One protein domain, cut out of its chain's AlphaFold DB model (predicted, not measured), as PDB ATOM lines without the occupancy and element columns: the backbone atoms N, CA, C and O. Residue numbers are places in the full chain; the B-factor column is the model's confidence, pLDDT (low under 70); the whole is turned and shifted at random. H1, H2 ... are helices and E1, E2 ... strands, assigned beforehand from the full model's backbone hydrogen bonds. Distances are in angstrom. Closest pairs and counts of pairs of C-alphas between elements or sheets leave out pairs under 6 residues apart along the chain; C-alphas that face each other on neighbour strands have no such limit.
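Overview. This is residues 3 to 199 of the 199 residues of an uncharacterized protein of Sorangium cellulosum (UniProt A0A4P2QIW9). One broad, twisted antiparallel sheet makes a wall, with E4 and E5 as its long strands; H2 and H4 lie side by side over one face of it, and no named helix covers the other. H1 grazes the sheet near E7 and E5, the short H3 grazes it too, and at the end of a long link H5 sticks out with residues 191 to 196. The printed part has 197 residues, with five named helices and eight named strands in the order H1 H2 H3 E1 E2 E3 E4 E5 E6 E7 E8 H4 H5. The sheet is branched at E4, its neighbour pairs are antiparallel, and the class is mixed, helices and strands. The whole is compact, with a radius of gyration of the C-alphas of 17.0 A and spans of 46 by 42 by 31 A.

Along the chain. Begin with the sheet and find C-alpha 77 at (-0.860, -43.832, -25.114); from there E4, residues 77 to 89, runs 36.0 A to C-alpha 89 at (-29.634, -36.086, -4.908). E5, residues 94 to 105, comes back over 33.4 A, and E6, residues 110 to 117, covers 23.1 A. E7 is residues 142 to 147, 17.2 A long, and E8 is residues 157 to 159. Before E4 come E1, residues 47 to 52, E2, residues 55 to 60, and the short E3, residues 69 to 71. Among the helices, H1 is residues 3 to 14, 16.6 A long, beginning at C-alpha 3, (-12.779, -13.266, -10.207). H2, residues 19 to 35, is the longest helix at 24.5 A; H3 is residues 41 to 45. H4, residues 165 to 174, is 14.2 A long, and H5, residues 187 to 197, is 14.7 A.

Arrangement. Look first at E4, whose pairing is staggered: E2, beside residues 84 to 89, and E3, beside residues 80 to 82, lie on one side of it, and E5 lies on the other side. Between E4 and E5, a hairpin, N 83 and O 100 are 2.8 A apart, within hydrogen-bond range; so are N 58 and O 86 of E2 and E4, at 2.8 A, and N 71 and O 80 of E3 and E4, at 2.8 A. E1 is an edge strand beside E2, with N 50 and O 57 at 2.9 A. From E3 to E8 the strands form a meander, each the antiparallel neighbour of the one before: look for N 101 and O 113 of E5 and E6 at 2.8 A, N 114 and O 145 of E6 and E7 at 2.9 A, and N 144 and O 158 of E7 and E8 at 2.9 A. H4 is on the sheet at a height of 9.1 A, over E5 and E6, and runs along the strands; the closest C-alphas of H4 and E5, those of Leu 169 and Val 99, are 6.4 A apart. H2 is on the same face at a height of 10.3 A, over E2, E3 and E4. With residues 22 to 29 alone, H2 touches H4 at a shallow tilt of 23 degrees, the same way; their closest C-alphas, those of Ile 26 and Val 166, are 5.6 A apart. H2 touches H3, with C-alphas 34 and 41 closest at 5.7 A. The closest C-alphas of H1 and E7 are those of Gln 11 and Phe 142, 6.6 A apart. H5 is not on the sheet and touches no helix. Every O i to N i+4 pair is within hydrogen-bond range in H1, H4 and H5; H2 has 12 of 13, and H3 has 0 of 1 but 2 of 2 O i to N i+3 pairs.

Size, cuts and confidence. The two C-alphas farthest apart are those of Ser 64 and Ala 199, 52.4 A. The printed part has no cut and ends at residue 199, the chain's last. The long links are E6 to E7, 24 residues, and H4 to H5, 12 residues. The mean pLDDT of the printed part is 77.5; look for low values, among them, at residues 130 to 140 and 178 to 199.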
ATOM      1  N   SER A   3     -12.780 -12.097  -9.304       67.88
ATOM      2  CA  SER A   3     -12.779 -13.266 -10.207       67.88
ATOM      3  C   SER A   3     -12.925 -14.634  -9.528       67.88
ATOM      4  O   SER A   3     -13.609 -15.498 -10.062       67.88
ATOM      5  N   TRP A   4     -12.314 -14.846  -8.359       66.12
ATOM      6  CA  TRP A   4     -12.375 -16.138  -7.658       66.12
ATOM      7  C   TRP A   4     -13.735 -16.410  -7.010       66.12
ATOM      8  O   TRP A   4     -14.230 -17.532  -7.061       66.12
ATOM      9  N   VAL A   5     -14.356 -15.376  -6.436       71.81
ATOM     10  CA  VAL A   5     -15.704 -15.475  -5.855       71.81
ATOM     11  C   VAL A   5     -16.737 -15.710  -6.954       71.81
ATOM     12  O   VAL A   5     -17.637 -16.528  -6.778       71.81
ATOM     13  N   ASP A   6     -16.589 -15.036  -8.095       74.00
ATOM     14  CA  ASP A   6     -17.478 -15.212  -9.244       74.00
ATOM     15  C   ASP A   6     -17.319 -16.608  -9.872       74.00
ATOM     16  O   ASP A   6     -18.322 -17.262 -10.156       74.00
ATOM     17  N   LEU A   7     -16.085 -17.118  -9.994       71.94
ATOM     18  CA  LEU A   7     -15.827 -18.492 -10.438       71.94
ATOM     19  C   LEU A   7     -16.443 -19.521  -9.481       71.94
ATOM     20  O   LEU A   7     -17.085 -20.465  -9.932       71.94
ATOM     21  N   TYR A   8     -16.293 -19.327  -8.169       74.69
ATOM     22  CA  TYR A   8     -16.886 -20.214  -7.169       74.69
ATOM     23  C   TYR A   8     -18.417 -20.220  -7.237       74.69
ATOM     24  O   TYR A   8     -19.032 -21.283  -7.205       74.69
ATOM     25  N   ARG A   9     -19.049 -19.045  -7.375       76.12
ATOM     26  CA  ARG A   9     -20.506 -18.945  -7.555       76.12
ATOM     27  C   ARG A   9     -20.958 -19.672  -8.813       76.12
ATOM     28  O   ARG A   9     -21.858 -20.495  -8.725       76.12
ATOM     29  N   ALA A  10     -20.282 -19.437  -9.936       77.31
ATOM     30  CA  ALA A  10     -20.595 -20.114 -11.186       77.31
ATOM     31  C   ALA A  10     -20.449 -21.641 -11.059       77.31
ATOM     32  O   ALA A  10     -21.322 -22.378 -11.506       77.31
ATOM     33  N   GLN A  11     -19.392 -22.129 -10.395       78.38
ATOM     34  CA  GLN A  11     -19.217 -23.558 -10.115       78.38
ATOM     35  C   GLN A  11     -20.368 -24.084  -9.249       78.38
ATOM     36  O   GLN A  11     -20.997 -25.074  -9.603       78.38
ATOM     37  N   ARG A  12     -20.720 -23.404  -8.157       79.31
ATOM     38  CA  ARG A  12     -21.859 -23.796  -7.315       79.31
ATOM     39  C   ARG A  12     -23.165 -23.866  -8.112       79.31
ATOM     40  O   ARG A  12     -23.933 -24.801  -7.921       79.31
ATOM     41  N   ASP A  13     -23.407 -22.920  -9.011       80.31
ATOM     42  CA  ASP A  13     -24.640 -22.878  -9.799       80.31
ATOM     43  C   ASP A  13     -24.716 -24.057 -10.799       80.31
ATOM     44  O   ASP A  13     -25.795 -24.618 -11.000       80.31
ATOM     45  N   VAL A  14     -23.575 -24.546 -11.313       79.88
ATOM     46  CA  VAL A  14     -23.488 -25.801 -12.098       79.88
ATOM     47  C   VAL A  14     -23.982 -27.023 -11.309       79.88
ATOM     48  O   VAL A  14     -24.450 -27.992 -11.906       79.88
ATOM     49  N   ARG A  15     -23.946 -27.002  -9.969       83.94
ATOM     50  CA  ARG A  15     -24.469 -28.123  -9.171       83.94
ATOM     51  C   ARG A  15     -25.981 -28.279  -9.288       83.94
ATOM     52  O   ARG A  15     -26.481 -29.372  -9.075       83.94
ATOM     53  N   SER A  16     -26.710 -27.238  -9.681       78.62
ATOM     54  CA  SER A  16     -28.179 -27.267  -9.771       78.62
ATOM     55  C   SER A  16     -28.710 -27.892 -11.078       78.62
ATOM     56  O   SER A  16     -29.870 -27.689 -11.439       78.62
ATOM     57  N   LEU A  17     -27.871 -28.611 -11.833       67.62
ATOM     58  CA  LEU A  17     -28.234 -29.200 -13.125       67.62
ATOM     59  C   LEU A  17     -29.004 -30.523 -12.976       67.62
ATOM     60  O   LEU A  17     -28.533 -31.469 -12.348       67.62
ATOM     61  N   SER A  18     -30.143 -30.630 -13.673       72.25
ATOM     62  CA  SER A  18     -30.971 -31.844 -13.718       72.25
ATOM     63  C   SER A  18     -30.184 -33.109 -14.092       72.25
ATOM     64  O   SER A  18     -29.597 -33.174 -15.176       72.25
ATOM     65  N   SER A  19     -30.224 -34.132 -13.223       69.00
ATOM     66  CA  SER A  19     -29.476 -35.388 -13.393       69.00
ATOM     67  C   SER A  19     -29.849 -36.168 -14.648       69.00
ATOM     68  O   SER A  19     -28.972 -36.705 -15.328       69.00
ATOM     69  N   SER A  20     -31.133 -36.165 -15.011       69.06
ATOM     70  CA  SER A  20     -31.626 -36.805 -16.231       69.06
ATOM     71  C   SER A  20     -31.034 -36.176 -17.490       69.06
ATOM     72  O   SER A  20     -30.662 -36.892 -18.417       69.06
ATOM     73  N   THR A  21     -30.882 -34.849 -17.513       75.00
ATOM     74  CA  THR A  21     -30.447 -34.118 -18.708       75.00
ATOM     75  C   THR A  21     -28.989 -34.406 -19.054       75.00
ATOM     76  O   THR A  21     -28.684 -34.740 -20.197       75.00
ATOM     77  N   TRP A  22     -28.072 -34.328 -18.084       81.81
ATOM     78  CA  TRP A  22     -26.657 -34.583 -18.375       81.81
ATOM     79  C   TRP A  22     -26.341 -36.074 -18.525       81.81
ATOM     80  O   TRP A  22     -25.443 -36.431 -19.287       81.81
ATOM     81  N   THR A  23     -27.093 -36.961 -17.865       86.12
ATOM     82  CA  THR A  23     -26.890 -38.414 -17.972       86.12
ATOM     83  C   THR A  23     -27.097 -38.912 -19.404       86.12
ATOM     84  O   THR A  23     -26.265 -39.661 -19.932       86.12
ATOM     85  N   ASP A  24     -28.188 -38.494 -20.049       87.44
ATOM     86  CA  ASP A  24     -28.504 -38.911 -21.416       87.44
ATOM     87  C   ASP A  24     -27.500 -38.358 -22.431       87.44
ATOM     88  O   ASP A  24     -27.094 -39.063 -23.360       87.44
ATOM     89  N   GLU A  25     -27.038 -37.122 -22.240       87.56
ATOM     90  CA  GLU A  25     -26.017 -36.526 -23.100       87.56
ATOM     91  C   GLU A  25     -24.650 -37.205 -22.932       87.56
ATOM     92  O   GLU A  25     -24.035 -37.568 -23.940       87.56
ATOM     93  N   ILE A  26     -24.212 -37.506 -21.703       90.31
ATOM     94  CA  ILE A  26     -22.993 -38.302 -21.469       90.31
ATOM     95  C   ILE A  26     -23.098 -39.659 -22.175       90.31
ATOM     96  O   ILE A  26     -22.177 -40.070 -22.886       90.31
ATOM     97  N   ARG A  27     -24.244 -40.344 -22.055       91.00
ATOM     98  CA  ARG A  27     -24.482 -41.618 -22.748       91.00
ATOM     99  C   ARG A  27     -24.342 -41.468 -24.263       91.00
ATOM    100  O   ARG A  27     -23.672 -42.287 -24.895       91.00
ATOM    101  N   LYS A  28     -24.927 -40.422 -24.856       89.25
ATOM    102  CA  LYS A  28     -24.793 -40.135 -26.296       89.25
ATOM    103  C   LYS A  28     -23.330 -39.928 -26.699       89.25
ATOM    104  O   LYS A  28     -22.922 -40.463 -27.731       89.25
ATOM    105  N   ARG A  29     -22.540 -39.208 -25.894       89.25
ATOM    106  CA  ARG A  29     -21.111 -38.926 -26.154       89.25
ATOM    107  C   ARG A  29     -20.268 -40.190 -26.106       89.25
ATOM    108  O   ARG A  29     -19.528 -40.461 -27.046       89.25
ATOM    109  N   LEU A  30     -20.469 -41.035 -25.101       91.25
ATOM    110  CA  LEU A  30     -19.758 -42.311 -24.993       91.25
ATOM    111  C   LEU A  30     -20.146 -43.305 -26.100       91.25
ATOM    112  O   LEU A  30     -19.289 -43.998 -26.647       91.25
ATOM    113  N   ILE A  31     -21.417 -43.339 -26.512       90.81
ATOM    114  CA  ILE A  31     -21.839 -44.131 -27.679       90.81
ATOM    115  C   ILE A  31     -21.200 -43.591 -28.965       90.81
ATOM    116  O   ILE A  31     -20.803 -44.374 -29.828       90.81
ATOM    117  N   ALA A  32     -21.099 -42.268 -29.120       89.19
ATOM    118  CA  ALA A  32     -20.434 -41.658 -30.265       89.19
ATOM    119  C   ALA A  32     -18.928 -41.969 -30.287       89.19
ATOM    120  O   ALA A  32     -18.400 -42.253 -31.362       89.19
ATOM    121  N   LEU A  33     -18.276 -41.982 -29.119       89.69
ATOM    122  CA  LEU A  33     -16.879 -42.382 -28.937       89.69
ATOM    123  C   LEU A  33     -16.653 -43.833 -29.395       89.69
ATOM    124  O   LEU A  33     -15.726 -44.108 -30.157       89.69
ATOM    125  N   SER A  34     -17.564 -44.740 -29.026       91.31
ATOM    126  CA  SER A  34     -17.525 -46.132 -29.490       91.31
ATOM    127  C   SER A  34     -17.753 -46.256 -30.998       91.31
ATOM    128  O   SER A  34     -17.003 -46.948 -31.681       91.31
ATOM    129  N   LYS A  35     -18.728 -45.527 -31.563       89.00
ATOM    130  CA  LYS A  35     -18.966 -45.499 -33.020       89.00
ATOM    131  C   LYS A  35     -17.764 -44.972 -33.810       89.00
ATOM    132  O   LYS A  35     -17.590 -45.357 -34.960       89.00
ATOM    133  N   ALA A  36     -16.966 -44.089 -33.214       88.12
ATOM    134  CA  ALA A  36     -15.718 -43.597 -33.792       88.12
ATOM    135  C   ALA A  36     -14.545 -44.589 -33.629       88.12
ATOM    136  O   ALA A  36     -13.475 -44.371 -34.189       88.12
ATOM    137  N   GLY A  37     -14.742 -45.700 -32.911       89.25
ATOM    138  CA  GLY A  37     -13.739 -46.747 -32.726       89.25
ATOM    139  C   GLY A  37     -12.709 -46.446 -31.638       89.25
ATOM    140  O   GLY A  37     -11.630 -47.032 -31.672       89.25
ATOM    141  N   HIS A  38     -13.028 -45.546 -30.701       91.56
ATOM    142  CA  HIS A  38     -12.160 -45.196 -29.571       91.56
ATOM    143  C   HIS A  38     -12.493 -45.953 -28.284       91.56
ATOM    144  O   HIS A  38     -11.780 -45.822 -27.296       91.56
ATOM    145  N   CYS A  39     -13.560 -46.746 -28.274       91.25
ATOM    146  CA  CYS A  39     -13.853 -47.713 -27.224       91.25
ATOM    147  C   CYS A  39     -14.807 -48.793 -27.749       91.25
ATOM    148  O   CYS A  39     -15.459 -48.633 -28.788       91.25
ATOM    149  N   ASP A  40     -14.889 -49.905 -27.029       89.88
ATOM    150  CA  ASP A  40     -15.736 -51.024 -27.422       89.88
ATOM    151  C   ASP A  40     -17.244 -50.718 -27.275       89.88
ATOM    152  O   ASP A  40     -17.676 -49.886 -26.472       89.88
ATOM    153  N   THR A  41     -18.070 -51.419 -28.057       88.44
ATOM    154  CA  THR A  41     -19.534 -51.258 -28.053       88.44
ATOM    155  C   THR A  41     -20.204 -51.656 -26.736       88.44
ATOM    156  O   THR A  41     -21.324 -51.198 -26.468       88.44
ATOM    157  N   SER A  42     -19.514 -52.425 -25.887       86.38
ATOM    158  CA  SER A  42     -19.930 -52.759 -24.521       86.38
ATOM    159  C   SER A  42     -20.215 -51.531 -23.666       86.38
ATOM    160  O   SER A  42     -21.015 -51.642 -22.740       86.38
ATOM    161  N   VAL A  43     -19.686 -50.345 -24.003       88.25
ATOM    162  CA  VAL A  43     -19.995 -49.085 -23.301       88.25
ATOM    163  C   VAL A  43     -21.500 -48.859 -23.113       88.25
ATOM    164  O   VAL A  43     -21.915 -48.326 -22.091       88.25
ATOM    165  N   LYS A  44     -22.344 -49.342 -24.037       84.88
ATOM    166  CA  LYS A  44     -23.814 -49.276 -23.938       84.88
ATOM    167  C   LYS A  44     -24.385 -49.969 -22.695       84.88
ATOM    168  O   LYS A  44     -25.410 -49.524 -22.185       84.88
ATOM    169  N   GLY A  45     -23.742 -51.045 -22.243       83.31
ATOM    170  CA  GLY A  45     -24.126 -51.832 -21.071       83.31
ATOM    171  C   GLY A  45     -23.399 -51.430 -19.788       83.31
ATOM    172  O   GLY A  45     -23.656 -52.024 -18.749       83.31
ATOM    173  N   ARG A  46     -22.509 -50.429 -19.843       86.00
ATOM    174  CA  ARG A  46     -21.662 -50.043 -18.707       86.00
ATOM    175  C   ARG A  46     -22.264 -48.981 -17.788       86.00
ATOM    176  O   ARG A  46     -21.626 -48.554 -16.837       86.00
ATOM    177  N   PHE A  47     -23.466 -48.496 -18.075       87.44
ATOM    178  CA  PHE A  47     -24.091 -47.436 -17.287       87.44
ATOM    179  C   PHE A  47     -24.756 -48.012 -16.041       87.44
ATOM    180  O   PHE A  47     -25.793 -48.670 -16.147       87.44
ATOM    181  N   THR A  48     -24.192 -47.717 -14.874       86.56
ATOM    182  CA  THR A  48     -24.659 -48.251 -13.593       86.56
ATOM    183  C   THR A  48     -25.188 -47.139 -12.705       86.56
ATOM    184  O   THR A  48     -24.606 -46.056 -12.611       86.56
ATOM    185  N   TYR A  49     -26.289 -47.445 -12.022       86.44
ATOM    186  CA  TYR A  49     -26.992 -46.543 -11.125       86.44
ATOM    187  C   TYR A  49     -27.153 -47.237  -9.780       86.44
ATOM    188  O   TYR A  49     -27.576 -48.394  -9.720       86.44
ATOM    189  N   LYS A  50     -26.833 -46.536  -8.698       87.69
ATOM    190  CA  LYS A  50     -27.030 -47.030  -7.339       87.69
ATOM    191  C   LYS A  50     -27.718 -45.964  -6.506       87.69
ATOM    192  O   LYS A  50     -27.208 -44.860  -6.344       87.69
ATOM    193  N   HIS A  51     -28.866 -46.321  -5.944       86.81
ATOM    194  CA  HIS A  51     -29.550 -45.478  -4.976       86.81
ATOM    195  C   HIS A  51     -29.041 -45.774  -3.567       86.81
ATOM    196  O   HIS A  51     -28.939 -46.932  -3.162       86.81
ATOM    197  N   ASN A  52     -28.760 -44.718  -2.810       86.62
ATOM    198  CA  ASN A  52     -28.484 -44.798  -1.382       86.62
ATOM    199  C   ASN A  52     -29.308 -43.722  -0.663       86.62
ATOM    200  O   ASN A  52     -28.908 -42.560  -0.581       86.62
ATOM    201  N   GLY A  53     -30.508 -44.094  -0.215       88.38
ATOM    202  CA  GLY A  53     -31.468 -43.156   0.369       88.38
ATOM    203  C   GLY A  53     -31.937 -42.094  -0.635       88.38
ATOM    204  O   GLY A  53     -32.645 -42.400  -1.603       88.38
ATOM    205  N   SER A  54     -31.573 -40.835  -0.383       87.00
ATOM    206  CA  SER A  54     -31.851 -39.690  -1.262       87.00
ATOM    207  C   SER A  54     -30.803 -39.483  -2.356       87.00
ATOM    208  O   SER A  54     -31.001 -38.629  -3.215       87.00
ATOM    209  N   LEU A  55     -29.713 -40.252  -2.342       89.19
ATOM    210  CA  LEU A  55     -28.609 -40.101  -3.279       89.19
ATOM    211  C   LEU A  55     -28.737 -41.063  -4.456       89.19
ATOM    212  O   LEU A  55     -29.191 -42.203  -4.309       89.19
ATOM    213  N   LEU A  56     -28.276 -40.593  -5.606       88.88
ATOM    214  CA  LEU A  56     -28.090 -41.329  -6.839       88.88
ATOM    215  C   LEU A  56     -26.607 -41.279  -7.214       88.88
ATOM    216  O   LEU A  56     -26.089 -40.227  -7.587       88.88
ATOM    217  N   GLU A  57     -25.934 -42.421  -7.127       88.88
ATOM    218  CA  GLU A  57     -24.610 -42.618  -7.708       88.88
ATOM    219  C   GLU A  57     -24.777 -43.118  -9.144       88.88
ATOM    220  O   GLU A  57     -25.443 -44.126  -9.399       88.88
ATOM    221  N   TRP A  58     -24.155 -42.406 -10.070       88.12
ATOM    222  CA  TRP A  58     -24.060 -42.744 -11.479       88.12
ATOM    223  C   TRP A  58     -22.607 -43.066 -11.805       88.12
ATOM    224  O   TRP A  58     -21.704 -42.342 -11.385       88.12
ATOM    225  N   SER A  59     -22.347 -44.131 -12.559       88.56
ATOM    226  CA  SER A  59     -20.984 -44.439 -13.004       88.56
ATOM    227  C   SER A  59     -20.955 -45.242 -14.299       88.56
ATOM    228  O   SER A  59     -21.938 -45.892 -14.660       88.56
ATOM    229  N   ILE A  60     -19.803 -45.224 -14.975       86.31
ATOM    230  CA  ILE A  60     -19.487 -46.207 -16.015       86.31
ATOM    231  C   ILE A  60     -18.677 -47.353 -15.401       86.31
ATOM    232  O   ILE A  60     -17.585 -47.146 -14.879       86.31
ATOM    233  N   ARG A  61     -19.236 -48.562 -15.415       73.50
ATOM    234  CA  ARG A  61     -18.659 -49.785 -14.844       73.50
ATOM    235  C   ARG A  61     -18.988 -50.971 -15.734       73.50
ATOM    236  O   ARG A  61     -20.049 -51.011 -16.344       73.50
ATOM    237  N   ASP A  62     -18.110 -51.955 -15.802       54.06
ATOM    238  CA  ASP A  62     -18.384 -53.171 -16.563       54.06
ATOM    239  C   ASP A  62     -19.328 -54.117 -15.816       54.06
ATOM    240  O   ASP A  62     -18.858 -55.016 -15.130       54.06
ATOM    241  N   GLY A  63     -20.646 -53.911 -15.906       56.81
ATOM    242  CA  GLY A  63     -21.662 -54.807 -15.338       56.81
ATOM    243  C   GLY A  63     -21.468 -55.085 -13.838       56.81
ATOM    244  O   GLY A  63     -21.957 -54.336 -12.996       56.81
ATOM    245  N   SER A  64     -20.757 -56.172 -13.513       49.66
ATOM    246  CA  SER A  64     -20.394 -56.627 -12.159       49.66
ATOM    247  C   SER A  64     -19.010 -56.176 -11.661       49.66
ATOM    248  O   SER A  64     -18.680 -56.386 -10.494       49.66
ATOM    249  N   SER A  65     -18.190 -55.573 -12.518       59.09
ATOM    250  CA  SER A  65     -16.820 -55.150 -12.242       59.09
ATOM    251  C   SER A  65     -16.723 -53.633 -12.116       59.09
ATOM    252  O   SER A  65     -17.362 -52.874 -12.843       59.09
ATOM    253  N   THR A  66     -15.861 -53.164 -11.215       67.31
ATOM    254  CA  THR A  66     -15.492 -51.747 -11.112       67.31
ATOM    255  C   THR A  66     -14.509 -51.313 -12.201       67.31
ATOM    256  O   THR A  66     -13.964 -50.218 -12.102       67.31
ATOM    257  N   ALA A  67     -14.259 -52.167 -13.199       79.69
ATOM    258  CA  ALA A  67     -13.296 -51.912 -14.256       79.69
ATOM    259  C   ALA A  67     -13.661 -50.646 -15.056       79.69
ATOM    260  O   ALA A  67     -14.802 -50.528 -15.531       79.69
ATOM    261  N   PRO A  68     -12.694 -49.733 -15.242       85.19
ATOM    262  CA  PRO A  68     -12.808 -48.609 -16.163       85.19
ATOM    263  C   PRO A  68     -13.155 -49.043 -17.596       85.19
ATOM    264  O   PRO A  68     -13.032 -50.212 -17.971       85.19
ATOM    265  N   LEU A  69     -13.594 -48.094 -18.424       90.50
ATOM    266  CA  LEU A  69     -13.818 -48.295 -19.856       90.50
ATOM    267  C   LEU A  69     -12.480 -48.240 -20.611       90.50
ATOM    268  O   LEU A  69     -11.897 -47.159 -20.692       90.50
ATOM    269  N   PRO A  70     -12.020 -49.335 -21.240       92.38
ATOM    270  CA  PRO A  70     -10.813 -49.291 -22.051       92.38
ATOM    271  C   PRO A  70     -11.023 -48.400 -23.277       92.38
ATOM    272  O   PRO A  70     -11.994 -48.558 -24.029       92.38
ATOM    273  N   LEU A  71     -10.094 -47.475 -23.480       92.50
ATOM    274  CA  LEU A  71     -10.003 -46.642 -24.664       92.50
ATOM    275  C   LEU A  71      -9.045 -47.272 -25.681       92.50
ATOM    276  O   LEU A  71      -8.121 -48.011 -25.344       92.50
ATOM    277  N   GLN A  72      -9.280 -46.977 -26.953       92.44
ATOM    278  CA  GLN A  72      -8.554 -47.535 -28.086       92.44
ATOM    279  C   GLN A  72      -8.106 -46.418 -29.020       92.44
ATOM    280  O   GLN A  72      -8.787 -45.400 -29.166       92.44
ATOM    281  N   LYS A  73      -6.981 -46.646 -29.706       88.50
ATOM    282  CA  LYS A  73      -6.451 -45.724 -30.726       88.50
ATOM    283  C   LYS A  73      -6.287 -44.298 -30.185       88.50
ATOM    284  O   LYS A  73      -6.637 -43.333 -30.861       88.50
ATOM    285  N   ILE A  74      -5.809 -44.189 -28.949       90.25
ATOM    286  CA  ILE A  74      -5.483 -42.912 -28.322       90.25
ATOM    287  C   ILE A  74      -4.041 -42.574 -28.708       90.25
ATOM    288  O   ILE A  74      -3.153 -43.382 -28.428       90.25
ATOM    289  N   PRO A  75      -3.786 -41.442 -29.385       83.81
ATOM    290  CA  PRO A  75      -2.428 -40.998 -29.667       83.81
ATOM    291  C   PRO A  75      -1.592 -40.920 -28.387       83.81
ATOM    292  O   PRO A  75      -2.105 -40.600 -27.318       83.81
ATOM    293  N   ASP A  76      -0.305 -41.238 -28.501       85.50
ATOM    294  CA  ASP A  76       0.697 -41.142 -27.429       85.50
ATOM    295  C   ASP A  76       0.497 -42.064 -26.209       85.50
ATOM    296  O   ASP A  76       1.371 -42.116 -25.336       85.50
ATOM    297  N   LEU A  77      -0.586 -42.852 -26.164       90.81
ATOM    298  CA  LEU A  77      -0.860 -43.832 -25.114       90.81
ATOM    299  C   LEU A  77      -0.952 -45.258 -25.683       90.81
ATOM    300  O   LEU A  77      -1.722 -45.544 -26.596       90.81
ATOM    301  N   THR A  78      -0.182 -46.179 -25.107       93.50
ATOM    302  CA  THR A  78      -0.216 -47.619 -25.423       93.50
ATOM    303  C   THR A  78      -1.403 -48.325 -24.775       93.50
ATOM    304  O   THR A  78      -1.899 -49.319 -25.301       93.50
ATOM    305  N   SER A  79      -1.890 -47.790 -23.657       94.31
ATOM    306  CA  SER A  79      -3.144 -48.177 -23.018       94.31
ATOM    307  C   SER A  79      -3.785 -46.952 -22.385       94.31
ATOM    308  O   SER A  79      -3.073 -46.102 -21.849       94.31
ATOM    309  N   ALA A  80      -5.111 -46.882 -22.402       93.12
ATOM    310  CA  ALA A  80      -5.857 -45.827 -21.735       93.12
ATOM    311  C   ALA A  80      -7.206 -46.357 -21.242       93.12
ATOM    312  O   ALA A  80      -7.825 -47.200 -21.887       93.12
ATOM    313  N   GLU A  81      -7.658 -45.848 -20.107       93.56
ATOM    314  CA  GLU A  81      -8.842 -46.303 -19.392       93.56
ATOM    315  C   GLU A  81      -9.621 -45.097 -18.870       93.56
ATOM    316  O   GLU A  81      -9.073 -44.272 -18.146       93.56
ATOM    317  N   LEU A  82     -10.900 -44.989 -19.237       92.88
ATOM    318  CA  LEU A  82     -11.807 -43.924 -18.818       92.88
ATOM    319  C   LEU A  82     -12.666 -44.374 -17.633       92.88
ATOM    320  O   LEU A  82     -13.389 -45.368 -17.711       92.88
ATOM    321  N   SER A  83     -12.666 -43.575 -16.575       91.81
ATOM    322  CA  SER A  83     -13.561 -43.682 -15.427       91.81
ATOM    323  C   SER A  83     -14.447 -42.447 -15.339       91.81
ATOM    324  O   SER A  83     -13.976 -41.320 -15.492       91.81
ATOM    325  N   LEU A  84     -15.737 -42.645 -15.069       92.56
ATOM    326  CA  LEU A  84     -16.691 -41.556 -14.884       92.56
ATOM    327  C   LEU A  84     -17.644 -41.892 -13.740       92.56
ATOM    328  O   LEU A  84     -18.217 -42.981 -13.711       92.56
ATOM    329  N   MET A  85     -17.796 -40.955 -12.808       92.25
ATOM    330  CA  MET A  85     -18.649 -41.073 -11.631       92.25
ATOM    331  C   MET A  85     -19.331 -39.739 -11.345       92.25
ATOM    332  O   MET A  85     -18.699 -38.688 -11.407       92.25
ATOM    333  N   ALA A  86     -20.604 -39.782 -10.984       91.19
ATOM    334  CA  ALA A  86     -21.348 -38.633 -10.504       91.19
ATOM    335  C   ALA A  86     -22.196 -39.035  -9.297       91.19
ATOM    336  O   ALA A  86     -22.698 -40.155  -9.221       91.19
ATOM    337  N   LEU A  87     -22.364 -38.111  -8.364       90.75
ATOM    338  CA  LEU A  87     -23.235 -38.263  -7.212       90.75
ATOM    339  C   LEU A  87     -24.201 -37.091  -7.190       90.75
ATOM    340  O   LEU A  87     -23.766 -35.944  -7.105       90.75
ATOM    341  N   ALA A  88     -25.494 -37.380  -7.245       90.44
ATOM    342  CA  ALA A  88     -26.546 -36.378  -7.169       90.44
ATOM    343  C   ALA A  88     -27.603 -36.756  -6.125       90.44
ATOM    344  O   ALA A  88     -27.652 -37.903  -5.681       90.44
ATOM    345  N   ASP A  89     -28.451 -35.813  -5.729       89.56
ATOM    346  CA  ASP A  89     -29.634 -36.086  -4.908       89.56
ATOM    347  C   ASP A  89     -30.945 -36.069  -5.721       89.56
ATOM    348  O   ASP A  89     -30.974 -35.788  -6.923       89.56
ATOM    349  N   ARG A  90     -32.067 -36.372  -5.057       83.31
ATOM    350  CA  ARG A  90     -33.416 -36.322  -5.656       83.31
ATOM    351  C   ARG A  90     -33.868 -34.917  -6.063       83.31
ATOM    352  O   ARG A  90     -34.791 -34.804  -6.866       83.31
ATOM    353  N   SER A  91     -33.238 -33.875  -5.530       82.69
ATOM    354  CA  SER A  91     -33.467 -32.481  -5.920       82.69
ATOM    355  C   SER A  91     -32.675 -32.108  -7.174       82.69
ATOM    356  O   SER A  91     -32.706 -30.953  -7.589       82.69
ATOM    357  N   ASN A  92     -31.996 -33.084  -7.793       80.31
ATOM    358  CA  ASN A  92     -31.081 -32.898  -8.908       80.31
ATOM    359  C   ASN A  92     -29.872 -32.012  -8.582       80.31
ATOM    360  O   ASN A  92     -29.304 -31.382  -9.469       80.31
ATOM    361  N   HIS A  93     -29.455 -31.978  -7.321       87.25
ATOM    362  CA  HIS A  93     -28.214 -31.324  -6.949       87.25
ATOM    363  C   HIS A  93     -27.036 -32.277  -7.154       87.25
ATOM    364  O   HIS A  93     -27.008 -33.368  -6.588       87.25
ATOM    365  N   LEU A  94     -26.058 -31.877  -7.964       88.38
ATOM    366  CA  LEU A  94     -24.810 -32.597  -8.201       88.38
ATOM    367  C   LEU A  94     -23.829 -32.335  -7.051       88.38
ATOM    368  O   LEU A  94     -23.181 -31.287  -6.967       88.38
ATOM    369  N   HIS A  95     -23.689 -33.330  -6.186       88.06
ATOM    370  CA  HIS A  95     -22.778 -33.306  -5.049       88.06
ATOM    371  C   HIS A  95     -21.331 -33.562  -5.444       88.06
ATOM    372  O   HIS A  95     -20.437 -32.913  -4.919       88.06
ATOM    373  N   GLN A  96     -21.083 -34.485  -6.372       89.19
ATOM    374  CA  GLN A  96     -19.729 -34.846  -6.788       89.19
ATOM    375  C   GLN A  96     -19.718 -35.269  -8.253       89.19
ATOM    376  O   GLN A  96     -20.663 -35.893  -8.733       89.19
ATOM    377  N   PHE A  97     -18.623 -34.984  -8.947       90.62
ATOM    378  CA  PHE A  97     -18.381 -35.472 -10.296       90.62
ATOM    379  C   PHE A  97     -16.900 -35.767 -10.501       90.62
ATOM    380  O   PHE A  97     -16.042 -34.999 -10.081       90.62
ATOM    381  N   THR A  98     -16.599 -36.864 -11.181       91.94
ATOM    382  CA  THR A  98     -15.252 -37.210 -11.614       91.94
ATOM    383  C   THR A  98     -15.321 -37.770 -13.021       91.94
ATOM    384  O   THR A  98     -16.065 -38.715 -13.275       91.94
ATOM    385  N   VAL A  99     -14.485 -37.243 -13.907       92.94
ATOM    386  CA  VAL A  99     -14.108 -37.904 -15.157       92.94
ATOM    387  C   VAL A  99     -12.591 -38.018 -15.180       92.94
ATOM    388  O   VAL A  99     -11.887 -37.053 -14.894       92.94
ATOM    389  N   MET A 100     -12.081 -39.208 -15.454       92.25
ATOM    390  CA  MET A 100     -10.660 -39.506 -15.352       92.25
ATOM    391  C   MET A 100     -10.233 -40.448 -16.459       92.25
ATOM    392  O   MET A 100     -10.931 -41.415 -16.740       92.25
ATOM    393  N   VAL A 101      -9.067 -40.188 -17.035       92.56
ATOM    394  CA  VAL A 101      -8.361 -41.127 -17.893       92.56
ATOM    395  C   VAL A 101      -7.002 -41.429 -17.301       92.56
ATOM    396  O   VAL A 101      -6.233 -40.515 -17.017       92.56
ATOM    397  N   GLU A 102      -6.714 -42.712 -17.155       92.19
ATOM    398  CA  GLU A 102      -5.402 -43.223 -16.776       92.19
ATOM    399  C   GLU A 102      -4.845 -44.065 -17.916       92.19
ATOM    400  O   GLU A 102      -5.587 -44.719 -18.646       92.19
ATOM    401  N   GLY A 103      -3.534 -44.036 -18.107       92.44
ATOM    402  CA  GLY A 103      -2.903 -44.722 -19.217       92.44
ATOM    403  C   GLY A 103      -1.400 -44.866 -19.074       92.44
ATOM    404  O   GLY A 103      -0.792 -44.482 -18.072       92.44
ATOM    405  N   LYS A 104      -0.800 -45.447 -20.110       93.69
ATOM    406  CA  LYS A 104       0.645 -45.643 -20.232       93.69
ATOM    407  C   LYS A 104       1.123 -45.103 -21.564       93.69
ATOM    408  O   LYS A 104       0.463 -45.305 -22.578       93.69
ATOM    409  N   ARG A 105       2.276 -44.445 -21.569       91.25
ATOM    410  CA  ARG A 105       2.956 -43.983 -22.783       91.25
ATOM    411  C   ARG A 105       3.763 -45.110 -23.431       91.25
ATOM    412  O   ARG A 105       3.867 -46.215 -22.894       91.25
ATOM    413  N   ALA A 106       4.335 -44.835 -24.602       90.12
ATOM    414  CA  ALA A 106       5.194 -45.777 -25.327       90.12
ATOM    415  C   ALA A 106       6.463 -46.172 -24.551       90.12
ATOM    416  O   ALA A 106       6.923 -47.304 -24.666       90.12
ATOM    417  N   ASP A 107       6.985 -45.270 -23.721       87.38
ATOM    418  CA  ASP A 107       8.125 -45.519 -22.828       87.38
ATOM    419  C   ASP A 107       7.739 -46.272 -21.536       87.38
ATOM    420  O   ASP A 107       8.582 -46.503 -20.673       87.38
ATOM    421  N   GLY A 108       6.464 -46.652 -21.386       90.31
ATOM    422  CA  GLY A 108       5.926 -47.330 -20.208       90.31
ATOM    423  C   GLY A 108       5.599 -46.406 -19.032       90.31
ATOM    424  O   GLY A 108       5.042 -46.883 -18.040       90.31
ATOM    425  N   SER A 109       5.893 -45.105 -19.127       88.31
ATOM    426  CA  SER A 109       5.549 -44.146 -18.079       88.31
ATOM    427  C   SER A 109       4.036 -43.991 -17.947       88.31
ATOM    428  O   SER A 109       3.289 -44.010 -18.931       88.31
ATOM    429  N   ALA A 110       3.574 -43.869 -16.704       90.75
ATOM    430  CA  ALA A 110       2.172 -43.644 -16.405       90.75
ATOM    431  C   ALA A 110       1.763 -42.209 -16.766       90.75
ATOM    432  O   ALA A 110       2.566 -41.272 -16.709       90.75
ATOM    433  N   TRP A 111       0.499 -42.046 -17.136       88.81
ATOM    434  CA  TRP A 111      -0.110 -40.760 -17.431       88.81
ATOM    435  C   TRP A 111      -1.559 -40.760 -16.957       88.81
ATOM    436  O   TRP A 111      -2.276 -41.740 -17.141       88.81
ATOM    437  N   ALA A 112      -1.992 -39.656 -16.364       89.81
ATOM    438  CA  ALA A 112      -3.343 -39.463 -15.883       89.81
ATOM    439  C   ALA A 112      -3.823 -38.037 -16.161       89.81
ATOM    440  O   ALA A 112      -3.073 -37.066 -16.011       89.81
ATOM    441  N   LEU A 113      -5.104 -37.934 -16.500       89.50
ATOM    442  CA  LEU A 113      -5.883 -36.708 -16.563       89.50
ATOM    443  C   LEU A 113      -7.179 -36.931 -15.798       89.50
ATOM    444  O   LEU A 113      -7.945 -37.819 -16.151       89.50
ATOM    445  N   ALA A 114      -7.463 -36.113 -14.796       89.31
ATOM    446  CA  ALA A 114      -8.748 -36.142 -14.114       89.31
ATOM    447  C   ALA A 114      -9.345 -34.752 -14.005       89.31
ATOM    448  O   ALA A 114      -8.632 -33.772 -13.834       89.31
ATOM    449  N   VAL A 115     -10.664 -34.681 -14.058       90.19
ATOM    450  CA  VAL A 115     -11.447 -33.507 -13.706       90.19
ATOM    451  C   VAL A 115     -12.339 -33.889 -12.544       90.19
ATOM    452  O   VAL A 115     -13.068 -34.880 -12.618       90.19
ATOM    453  N   HIS A 116     -12.276 -33.099 -11.477       88.25
ATOM    454  CA  HIS A 116     -13.051 -33.310 -10.268       88.25
ATOM    455  C   HIS A 116     -13.928 -32.107  -9.976       88.25
ATOM    456  O   HIS A 116     -13.448 -30.975  -9.901       88.25
ATOM    457  N   PHE A 117     -15.200 -32.399  -9.735       87.06
ATOM    458  CA  PHE A 117     -16.080 -31.587  -8.925       87.06
ATOM    459  C   PHE A 117     -16.182 -32.240  -7.548       87.06
ATOM    460  O   PHE A 117     -16.739 -33.329  -7.404       87.06
ATOM    461  N   GLU A 118     -15.563 -31.611  -6.557       84.44
ATOM    462  CA  GLU A 118     -15.407 -32.161  -5.208       84.44
ATOM    463  C   GLU A 118     -16.756 -32.377  -4.505       84.44
ATOM    464  O   GLU A 118     -17.731 -31.688  -4.799       84.44
ATOM    465  N   ASP A 119     -16.812 -33.338  -3.578       85.62
ATOM    466  CA  ASP A 119     -18.029 -33.634  -2.812       85.62
ATOM    467  C   ASP A 119     -18.375 -32.473  -1.870       85.62
ATOM    468  O   ASP A 119     -17.607 -32.167  -0.951       85.62
ATOM    469  N   ASP A 120     -19.526 -31.832  -2.084       85.06
ATOM    470  CA  ASP A 120     -19.971 -30.701  -1.265       85.06
ATOM    471  C   ASP A 120     -20.765 -31.059  -0.021       85.06
ATOM    472  O   ASP A 120     -21.032 -30.183   0.809       85.06
ATOM    473  N   ARG A 121     -21.085 -32.337   0.163       87.25
ATOM    474  CA  ARG A 121     -21.850 -32.781   1.319       87.25
ATOM    475  C   ARG A 121     -21.017 -32.695   2.583       87.25
ATOM    476  O   ARG A 121     -19.831 -33.034   2.620       87.25
ATOM    477  N   VAL A 122     -21.700 -32.342   3.663       86.06
ATOM    478  CA  VAL A 122     -21.178 -32.516   5.013       86.06
ATOM    479  C   VAL A 122     -21.231 -34.005   5.355       86.06
ATOM    480  O   VAL A 122     -22.299 -34.615   5.342       86.06
ATOM    481  N   THR A 123     -20.081 -34.599   5.651       82.69
ATOM    482  CA  THR A 123     -19.957 -35.997   6.097       82.69
ATOM    483  C   THR A 123     -18.998 -36.078   7.281       82.69
ATOM    484  O   THR A 123     -18.285 -35.118   7.558       82.69
ATOM    485  N   GLU A 124     -18.903 -37.226   7.955       82.00
ATOM    486  CA  GLU A 124     -17.895 -37.430   9.013       82.00
ATOM    487  C   GLU A 124     -16.462 -37.172   8.515       82.00
ATOM    488  O   GLU A 124     -15.636 -36.618   9.234       82.00
ATOM    489  N   LYS A 125     -16.181 -37.526   7.253       73.88
ATOM    490  CA  LYS A 125     -14.880 -37.308   6.599       73.88
ATOM    491  C   LYS A 125     -14.725 -35.899   6.019       73.88
ATOM    492  O   LYS A 125     -13.605 -35.483   5.736       73.88
ATOM    493  N   ASN A 126     -15.829 -35.179   5.827       73.88
ATOM    494  CA  ASN A 126     -15.870 -33.814   5.309       73.88
ATOM    495  C   ASN A 126     -16.831 -32.946   6.145       73.88
ATOM    496  O   ASN A 126     -17.897 -32.561   5.658       73.88
ATOM    497  N   PRO A 127     -16.503 -32.639   7.414       71.94
ATOM    498  CA  PRO A 127     -17.431 -31.973   8.333       71.94
ATOM    499  C   PRO A 127     -17.753 -30.523   7.933       71.94
ATOM    500  O   PRO A 127     -18.705 -29.935   8.439       71.94
ATOM    501  N   GLY A 128     -16.970 -29.931   7.026       68.25
ATOM    502  CA  GLY A 128     -17.194 -28.580   6.514       68.25
ATOM    503  C   GLY A 128     -18.080 -28.502   5.269       68.25
ATOM    504  O   GLY A 128     -18.485 -27.391   4.921       68.25
ATOM    505  N   GLY A 129     -18.361 -29.630   4.602       72.94
ATOM    506  CA  GLY A 129     -18.804 -29.622   3.203       72.94
ATOM    507  C   GLY A 129     -17.747 -28.993   2.282       72.94
ATOM    508  O   GLY A 129     -16.653 -28.628   2.726       72.94
ATOM    509  N   ASP A 130     -18.042 -28.842   0.991       65.94
ATOM    510  CA  ASP A 130     -17.114 -28.170   0.066       65.94
ATOM    511  C   ASP A 130     -17.112 -26.647   0.295       65.94
ATOM    512  O   ASP A 130     -17.820 -25.870  -0.346       65.94
ATOM    513  N   ARG A 131     -16.278 -26.219   1.249       58.38
ATOM    514  CA  ARG A 131     -15.834 -24.826   1.426       58.38
ATOM    515  C   ARG A 131     -14.523 -24.547   0.676       58.38
ATOM    516  O   ARG A 131     -13.819 -23.587   1.001       58.38
ATOM    517  N   LYS A 132     -14.129 -25.375  -0.303       60.25
ATOM    518  CA  LYS A 132     -12.937 -25.094  -1.114       60.25
ATOM    519  C   LYS A 132     -13.242 -23.873  -1.994       60.25
ATOM    520  O   LYS A 132     -14.271 -23.808  -2.657       60.25
ATOM    521  N   GLY A 133     -12.385 -22.852  -1.905       50.91
ATOM    522  CA  GLY A 133     -12.563 -21.552  -2.568       50.91
ATOM    523  C   GLY A 133     -12.773 -20.355  -1.626       50.91
ATOM    524  O   GLY A 133     -12.763 -19.222  -2.096       50.91
ATOM    525  N   THR A 134     -12.905 -20.560  -0.306       45.84
ATOM    526  CA  THR A 134     -13.163 -19.470   0.666       45.84
ATOM    527  C   THR A 134     -11.960 -19.060   1.537       45.84
ATOM    528  O   THR A 134     -12.150 -18.360   2.528       45.84
ATOM    529  N   GLY A 135     -10.727 -19.493   1.233       39.38
ATOM    530  CA  GLY A 135      -9.543 -19.250   2.083       39.38
ATOM    531  C   GLY A 135      -8.255 -18.944   1.310       39.38
ATOM    532  O   GLY A 135      -8.223 -19.054   0.090       39.38
ATOM    533  N   ALA A 136      -7.178 -18.582   2.018       34.59
ATOM    534  CA  ALA A 136      -5.897 -18.158   1.424       34.59
ATOM    535  C   ALA A 136      -5.181 -19.246   0.591       34.59
ATOM    536  O   ALA A 136      -4.403 -18.918  -0.299       34.59
ATOM    537  N   CYS A 137      -5.492 -20.527   0.819       48.59
ATOM    538  CA  CYS A 137      -5.058 -21.653  -0.022       48.59
ATOM    539  C   CYS A 137      -6.168 -22.125  -0.993       48.59
ATOM    540  O   CYS A 137      -6.162 -23.274  -1.418       48.59
ATOM    541  N   GLY A 138      -7.175 -21.280  -1.260       52.22
ATOM    542  CA  GLY A 138      -8.473 -21.586  -1.875       52.22
ATOM    543  C   GLY A 138      -8.413 -22.366  -3.186       52.22
ATOM    544  O   GLY A 138      -8.311 -21.794  -4.266       52.22
ATOM    545  N   HIS A 139      -8.536 -23.686  -3.084       64.56
ATOM    546  CA  HIS A 139      -8.656 -24.572  -4.236       64.56
ATOM    547  C   HIS A 139     -10.025 -24.409  -4.907       64.56
ATOM    548  O   HIS A 139     -11.033 -24.265  -4.219       64.56
ATOM    549  N   ALA A 140     -10.068 -24.472  -6.239       66.38
ATOM    550  CA  ALA A 140     -11.331 -24.494  -6.969       66.38
ATOM    551  C   ALA A 140     -12.123 -25.770  -6.656       66.38
ATOM    552  O   ALA A 140     -11.558 -26.868  -6.652       66.38
ATOM    553  N   ALA A 141     -13.434 -25.619  -6.465       74.00
ATOM    554  CA  ALA A 141     -14.360 -26.738  -6.311       74.00
ATOM    555  C   ALA A 141     -14.354 -27.633  -7.560       74.00
ATOM    556  O   ALA A 141     -14.417 -28.859  -7.457       74.00
ATOM    557  N   PHE A 142     -14.185 -27.009  -8.732       80.81
ATOM    558  CA  PHE A 142     -14.008 -27.675 -10.015       80.81
ATOM    559  C   PHE A 142     -12.598 -27.454 -10.584       80.81
ATOM    560  O   PHE A 142     -12.181 -26.319 -10.837       80.81
ATOM    561  N   HIS A 143     -11.838 -28.535 -10.749       83.44
ATOM    562  CA  HIS A 143     -10.429 -28.475 -11.149       83.44
ATOM    563  C   HIS A 143      -9.991 -29.719 -11.921       83.44
ATOM    564  O   HIS A 143     -10.628 -30.769 -11.829       83.44
ATOM    565  N   CYS A 144      -8.874 -29.612 -12.643       85.25
ATOM    566  CA  CYS A 144      -8.229 -30.751 -13.286       85.25
ATOM    567  C   CYS A 144      -6.890 -31.119 -12.641       85.25
ATOM    568  O   CYS A 144      -6.226 -30.272 -12.043       85.25
ATOM    569  N   HIS A 145      -6.508 -32.383 -12.793       84.06
ATOM    570  CA  HIS A 145      -5.195 -32.943 -12.498       84.06
ATOM    571  C   HIS A 145      -4.605 -33.513 -13.775       84.06
ATOM    572  O   HIS A 145      -5.304 -34.203 -14.511       84.06
ATOM    573  N   VAL A 146      -3.322 -33.254 -14.010       83.50
ATOM    574  CA  VAL A 146      -2.538 -33.867 -15.089       83.50
ATOM    575  C   VAL A 146      -1.216 -34.320 -14.486       83.50
ATOM    576  O   VAL A 146      -0.554 -33.531 -13.810       83.50
ATOM    577  N   GLY A 147      -0.798 -35.558 -14.732       82.25
ATOM    578  CA  GLY A 147       0.482 -36.036 -14.214       82.25
ATOM    579  C   GLY A 147       0.712 -37.528 -14.417       82.25
ATOM    580  O   GLY A 147      -0.036 -38.166 -15.149       82.25
ATOM    581  N   PRO A 148       1.743 -38.103 -13.777       78.38
ATOM    582  CA  PRO A 148       2.019 -39.538 -13.844       78.38
ATOM    583  C   PRO A 148       1.014 -40.398 -13.055       78.38
ATOM    584  O   PRO A 148       1.040 -41.617 -13.155       78.38
ATOM    585  N   GLY A 149       0.133 -39.779 -12.268       76.00
ATOM    586  CA  GLY A 149      -0.938 -40.433 -11.516       76.00
ATOM    587  C   GLY A 149      -1.558 -39.466 -10.508       76.00
ATOM    588  O   GLY A 149      -0.927 -38.476 -10.137       76.00
ATOM    589  N   LEU A 150      -2.777 -39.743 -10.035       69.06
ATOM    590  CA  LEU A 150      -3.470 -38.862  -9.074       69.06
ATOM    591  C   LEU A 150      -2.833 -38.839  -7.677       69.06
ATOM    592  O   LEU A 150      -3.015 -37.890  -6.904       69.06
ATOM    593  N   ASP A 151      -2.055 -39.873  -7.363       72.06
ATOM    594  CA  ASP A 151      -1.356 -40.018  -6.088       72.06
ATOM    595  C   ASP A 151       0.145 -39.768  -6.158       72.06
ATOM    596  O   ASP A 151       0.835 -39.850  -5.143       72.06
ATOM    597  N   VAL A 152       0.640 -39.354  -7.323       69.88
ATOM    598  CA  VAL A 152       2.056 -39.078  -7.542       69.88
ATOM    599  C   VAL A 152       2.290 -37.569  -7.544       69.88
ATOM    600  O   VAL A 152       1.593 -36.810  -8.213       69.88
ATOM    601  N   ALA A 153       3.270 -37.110  -6.768       59.25
ATOM    602  CA  ALA A 153       3.655 -35.703  -6.760       59.25
ATOM    603  C   ALA A 153       4.426 -35.328  -8.049       59.25
ATOM    604  O   ALA A 153       5.220 -36.138  -8.528       59.25
ATOM    605  N   PRO A 154       4.264 -34.101  -8.580       56.31
ATOM    606  CA  PRO A 154       3.381 -33.043  -8.091       56.31
ATOM    607  C   PRO A 154       1.917 -33.273  -8.499       56.31
ATOM    608  O   PRO A 154       1.612 -33.483  -9.670       56.31
ATOM    609  N   LYS A 155       0.993 -33.145  -7.537       60.31
ATOM    610  CA  LYS A 155      -0.456 -33.151  -7.791       60.31
ATOM    611  C   LYS A 155      -0.877 -31.789  -8.352       60.31
ATOM    612  O   LYS A 155      -1.430 -30.962  -7.624       60.31
ATOM    613  N   VAL A 156      -0.511 -31.505  -9.603       62.84
ATOM    614  CA  VAL A 156      -0.803 -30.219 -10.250       62.84
ATOM    615  C   VAL A 156      -2.310 -30.086 -10.416       62.84
ATOM    616  O   VAL A 156      -2.922 -30.875 -11.128       62.84
ATOM    617  N   ARG A 157      -2.895 -29.078  -9.762       69.12
ATOM    618  CA  ARG A 157      -4.320 -28.755  -9.852       69.12
ATOM    619  C   ARG A 157      -4.506 -27.444 -10.583       69.12
ATOM    620  O   ARG A 157      -3.992 -26.422 -10.130       69.12
ATOM    621  N   VAL A 158      -5.273 -27.457 -11.664       73.94
ATOM    622  CA  VAL A 158      -5.602 -26.236 -12.403       73.94
ATOM    623  C   VAL A 158      -7.099 -25.959 -12.260       73.94
ATOM    624  O   VAL A 158      -7.901 -26.861 -12.517       73.94
ATOM    625  N   PRO A 159      -7.507 -24.751 -11.825       74.19
ATOM    626  CA  PRO A 159      -8.912 -24.359 -11.825       74.19
ATOM    627  C   PRO A 159      -9.512 -24.499 -13.224       74.19
ATOM    628  O   PRO A 159      -8.909 -24.050 -14.201       74.19
ATOM    629  N   LEU A 160     -10.706 -25.079 -13.318       75.12
ATOM    630  CA  LEU A 160     -11.463 -25.129 -14.565       75.12
ATOM    631  C   LEU A 160     -12.584 -24.079 -14.569       75.12
ATOM    632  O   LEU A 160     -13.107 -23.737 -13.501       75.12
ATOM    633  N   PRO A 161     -12.985 -23.579 -15.756       74.69
ATOM    634  CA  PRO A 161     -14.214 -22.809 -15.898       74.69
ATOM    635  C   PRO A 161     -15.408 -23.579 -15.328       74.69
ATOM    636  O   PRO A 161     -15.415 -24.809 -15.320       74.69
ATOM    637  N   ALA A 162     -16.428 -22.861 -14.865       77.81
ATOM    638  CA  ALA A 162     -17.671 -23.485 -14.435       77.81
ATOM    639  C   ALA A 162     -18.386 -24.101 -15.647       77.81
ATOM    640  O   ALA A 162     -18.968 -23.384 -16.457       77.81
ATOM    641  N   VAL A 163     -18.303 -25.423 -15.776       82.00
ATOM    642  CA  VAL A 163     -18.937 -26.193 -16.849       82.00
ATOM    643  C   VAL A 163     -19.600 -27.439 -16.275       82.00
ATOM    644  O   VAL A 163     -19.181 -27.935 -15.229       82.00
ATOM    645  N   GLY A 164     -20.647 -27.926 -16.940       82.88
ATOM    646  CA  GLY A 164     -21.403 -29.088 -16.496       82.88
ATOM    647  C   GLY A 164     -20.689 -30.421 -16.735       82.88
ATOM    648  O   GLY A 164     -19.631 -30.479 -17.366       82.88
ATOM    649  N   PRO A 165     -21.278 -31.528 -16.243       87.12
ATOM    650  CA  PRO A 165     -20.758 -32.884 -16.441       87.12
ATOM    651  C   PRO A 165     -20.476 -33.261 -17.903       87.12
ATOM    652  O   PRO A 165     -19.515 -33.979 -18.182       87.12
ATOM    653  N   VAL A 166     -21.312 -32.793 -18.836       87.00
ATOM    654  CA  VAL A 166     -21.188 -33.106 -20.268       87.00
ATOM    655  C   VAL A 166     -19.977 -32.389 -20.853       87.00
ATOM    656  O   VAL A 166     -19.113 -33.020 -21.453       87.00
ATOM    657  N   GLU A 167     -19.874 -31.088 -20.613       85.19
ATOM    658  CA  GLU A 167     -18.777 -30.254 -21.092       85.19
ATOM    659  C   GLU A 167     -17.438 -30.666 -20.466       85.19
ATOM    660  O   GLU A 167     -16.397 -30.613 -21.117       85.19
ATOM    661  N   ALA A 168     -17.456 -31.121 -19.211       88.06
ATOM    662  CA  ALA A 168     -16.289 -31.677 -18.539       88.06
ATOM    663  C   ALA A 168     -15.775 -32.950 -19.227       88.06
ATOM    664  O   ALA A 168     -14.568 -33.104 -19.424       88.06
ATOM    665  N   LEU A 169     -16.686 -33.857 -19.605       90.12
ATOM    666  CA  LEU A 169     -16.347 -35.046 -20.384       90.12
ATOM    667  C   LEU A 169     -15.791 -34.657 -21.755       90.12
ATOM    668  O   LEU A 169     -14.738 -35.162 -22.140       90.12
ATOM    669  N   ASP A 170     -16.464 -33.753 -22.466       87.25
ATOM    670  CA  ASP A 170     -16.022 -33.298 -23.784       87.25
ATOM    671  C   ASP A 170     -14.622 -32.667 -23.712       87.25
ATOM    672  O   ASP A 170     -13.769 -32.977 -24.542       87.25
ATOM    673  N   TRP A 171     -14.336 -31.877 -22.670       85.94
ATOM    674  CA  TRP A 171     -13.008 -31.300 -22.442       85.94
ATOM    675  C   TRP A 171     -11.931 -32.362 -22.196       85.94
ATOM    676  O   TRP A 171     -10.835 -32.256 -22.750       85.94
ATOM    677  N   VAL A 172     -12.217 -33.398 -21.393       89.62
ATOM    678  CA  VAL A 172     -11.269 -34.507 -21.175       89.62
ATOM    679  C   VAL A 172     -11.025 -35.274 -22.468       89.62
ATOM    680  O   VAL A 172      -9.874 -35.533 -22.819       89.62
ATOM    681  N   LEU A 173     -12.084 -35.604 -23.210       87.62
ATOM    682  CA  LEU A 173     -11.962 -36.322 -24.477       87.62
ATOM    683  C   LEU A 173     -11.225 -35.490 -25.534       87.62
ATOM    684  O   LEU A 173     -10.447 -36.059 -26.298       87.62
ATOM    685  N   SER A 174     -11.366 -34.161 -25.530       84.06
ATOM    686  CA  SER A 174     -10.617 -33.286 -26.440       84.06
ATOM    687  C   SER A 174      -9.109 -33.270 -26.162       84.06
ATOM    688  O   SER A 174      -8.342 -32.912 -27.049       84.06
ATOM    689  N   GLN A 175      -8.662 -33.638 -24.950       84.31
ATOM    690  CA  GLN A 175      -7.226 -33.771 -24.652       84.31
ATOM    691  C   GLN A 175      -6.629 -35.081 -25.186       84.31
ATOM    692  O   GLN A 175      -5.411 -35.231 -25.208       84.31
ATOM    693  N   LEU A 176      -7.473 -36.041 -25.571       81.69
ATOM    694  CA  LEU A 176      -7.075 -37.421 -25.860       81.69
ATOM    695  C   LEU A 176      -7.356 -37.835 -27.293       81.69
ATOM    696  O   LEU A 176      -6.634 -38.648 -27.856       81.69
ATOM    697  N   VAL A 177      -8.440 -37.329 -27.874       72.81
ATOM    698  CA  VAL A 177      -8.950 -37.807 -29.150       72.81
ATOM    699  C   VAL A 177      -9.070 -36.629 -30.112       72.81
ATOM    700  O   VAL A 177     -10.018 -35.847 -30.008       72.81
ATOM    701  N   PRO A 178      -8.150 -36.496 -31.085       62.16
ATOM    702  CA  PRO A 178      -8.279 -35.501 -32.138       62.16
ATOM    703  C   PRO A 178      -9.477 -35.877 -33.018       62.16
ATOM    704  O   PRO A 178      -9.401 -36.801 -33.827       62.16
ATOM    705  N   THR A 179     -10.613 -35.200 -32.855       55.91
ATOM    706  CA  THR A 179     -11.789 -35.416 -33.711       55.91
ATOM    707  C   THR A 179     -12.443 -34.091 -34.070       55.91
ATOM    708  O   THR A 179     -12.342 -33.125 -33.328       55.91
ATOM    709  N   SER A 180     -13.191 -34.062 -35.174       52.78
ATOM    710  CA  SER A 180     -14.066 -32.930 -35.512       52.78
ATOM    711  C   SER A 180     -15.302 -32.812 -34.608       52.78
ATOM    712  O   SER A 180     -16.072 -31.871 -34.762       52.78
ATOM    713  N   ARG A 181     -15.535 -33.783 -33.708       50.56
ATOM    714  CA  ARG A 181     -16.705 -33.837 -32.812       50.56
ATOM    715  C   ARG A 181     -16.408 -33.351 -31.399       50.56
ATOM    716  O   ARG A 181     -17.303 -32.819 -30.756       50.56
ATOM    717  N   PHE A 182     -15.187 -33.557 -30.925       55.59
ATOM    718  CA  PHE A 182     -14.664 -32.911 -29.732       55.59
ATOM    719  C   PHE A 182     -13.973 -31.653 -30.225       55.59
ATOM    720  O   PHE A 182     -12.826 -31.719 -30.664       55.59
ATOM    721  N   GLU A 183     -14.695 -30.529 -30.251       43.94
ATOM    722  CA  GLU A 183     -14.025 -29.258 -30.502       43.94
ATOM    723  C   GLU A 183     -12.858 -29.156 -29.512       43.94
ATOM    724  O   GLU A 183     -13.060 -29.400 -28.315       43.94
ATOM    725  N   PRO A 184     -11.625 -28.868 -29.972       46.84
ATOM    726  CA  PRO A 184     -10.552 -28.568 -29.044       46.84
ATOM    727  C   PRO A 184     -11.076 -27.485 -28.107       46.84
ATOM    728  O   PRO A 184     -11.695 -26.529 -28.588       46.84
ATOM    729  N   ALA A 185     -10.856 -27.655 -26.793       48.22
ATOM    730  CA  ALA A 185     -11.160 -26.628 -25.796       48.22
ATOM    731  C   ALA A 185     -10.864 -25.262 -26.425       48.22
ATOM    732  O   ALA A 185      -9.793 -25.159 -27.030       48.22
ATOM    733  N   PRO A 186     -11.786 -24.278 -26.397       47.06
ATOM    734  CA  PRO A 186     -11.729 -23.119 -27.278       47.06
ATOM    735  C   PRO A 186     -10.585 -22.199 -26.852       47.06
ATOM    736  O   PRO A 186     -10.778 -21.135 -26.269       47.06
ATOM    737  N   TRP A 187      -9.356 -22.633 -27.115       49.09
ATOM    738  CA  TRP A 187      -8.143 -22.118 -26.513       49.09
ATOM    739  C   TRP A 187      -7.957 -20.665 -26.905       49.09
ATOM    740  O   TRP A 187      -7.483 -19.897 -26.089       49.09
ATOM    741  N   ALA A 188      -8.433 -20.252 -28.081       45.94
ATOM    742  CA  ALA A 188      -8.473 -18.851 -28.480       45.94
ATOM    743  C   ALA A 188      -9.350 -17.988 -27.548       45.94
ATOM    744  O   ALA A 188      -8.954 -16.893 -27.160       45.94
ATOM    745  N   GLN A 189     -10.519 -18.485 -27.141       47.62
ATOM    746  CA  GLN A 189     -11.445 -17.786 -26.243       47.62
ATOM    747  C   GLN A 189     -10.977 -17.878 -24.784       47.62
ATOM    748  O   GLN A 189     -11.055 -16.892 -24.056       47.62
ATOM    749  N   VAL A 190     -10.408 -19.019 -24.377       44.31
ATOM    750  CA  VAL A 190      -9.771 -19.212 -23.063       44.31
ATOM    751  C   VAL A 190      -8.538 -18.313 -22.921       44.31
ATOM    752  O   VAL A 190      -8.409 -17.612 -21.925       44.31
ATOM    753  N   GLN A 191      -7.663 -18.249 -23.927       45.03
ATOM    754  CA  GLN A 191      -6.515 -17.337 -23.965       45.03
ATOM    755  C   GLN A 191      -6.967 -15.877 -23.976       45.03
ATOM    756  O   GLN A 191      -6.391 -15.069 -23.252       45.03
ATOM    757  N   ALA A 192      -8.008 -15.524 -24.737       50.22
ATOM    758  CA  ALA A 192      -8.569 -14.176 -24.721       50.22
ATOM    759  C   ALA A 192      -9.139 -13.803 -23.342       50.22
ATOM    760  O   ALA A 192      -8.905 -12.696 -22.860       50.22
ATOM    761  N   ALA A 193      -9.831 -14.730 -22.675       44.50
ATOM    762  CA  ALA A 193     -10.358 -14.536 -21.328       44.50
ATOM    763  C   ALA A 193      -9.240 -14.412 -20.281       44.50
ATOM    764  O   ALA A 193      -9.293 -13.514 -19.444       44.50
ATOM    765  N   LEU A 194      -8.196 -15.246 -20.361       41.03
ATOM    766  CA  LEU A 194      -7.020 -15.163 -19.491       41.03
ATOM    767  C   LEU A 194      -6.264 -13.847 -19.696       41.03
ATOM    768  O   LEU A 194      -5.913 -13.199 -18.717       41.03
ATOM    769  N   LYS A 195      -6.089 -13.411 -20.948       44.41
ATOM    770  CA  LYS A 195      -5.442 -12.140 -21.307       44.41
ATOM    771  C   LYS A 195      -6.256 -10.920 -20.864       44.41
ATOM    772  O   LYS A 195      -5.679  -9.894 -20.534       44.41
ATOM    773  N   LYS A 196      -7.589 -11.032 -20.831       47.16
ATOM    774  CA  LYS A 196      -8.495 -10.013 -20.277       47.16
ATOM    775  C   LYS A 196      -8.488  -9.994 -18.744       47.16
ATOM    776  O   LYS A 196      -8.751  -8.954 -18.162       47.16
ATOM    777  N   ALA A 197      -8.235 -11.132 -18.098       35.34
ATOM    778  CA  ALA A 197      -8.192 -11.256 -16.642       35.34
ATOM    779  C   ALA A 197      -6.833 -10.869 -16.027       35.34
ATOM    780  O   ALA A 197      -6.764 -10.635 -14.822       35.34
ATOM    781  N   SER A 198      -5.767 -10.837 -16.835       40.88
ATOM    782  CA  SER A 198      -4.416 -10.404 -16.451       40.88
ATOM    783  C   SER A 198      -4.071  -8.965 -16.860       40.88
ATOM    784  O   SER A 198      -2.965  -8.513 -16.561       40.88
ATOM    785  N   ALA A 199      -4.997  -8.267 -17.524       45.06
ATOM    786  CA  ALA A 199      -4.962  -6.828 -17.794       45.06
ATOM    787  C   ALA A 199      -5.788  -6.070 -16.745       45.06
ATOM    788  O   ALA A 199      -5.389  -4.936 -16.402       45.06
TER     789      ALA A 199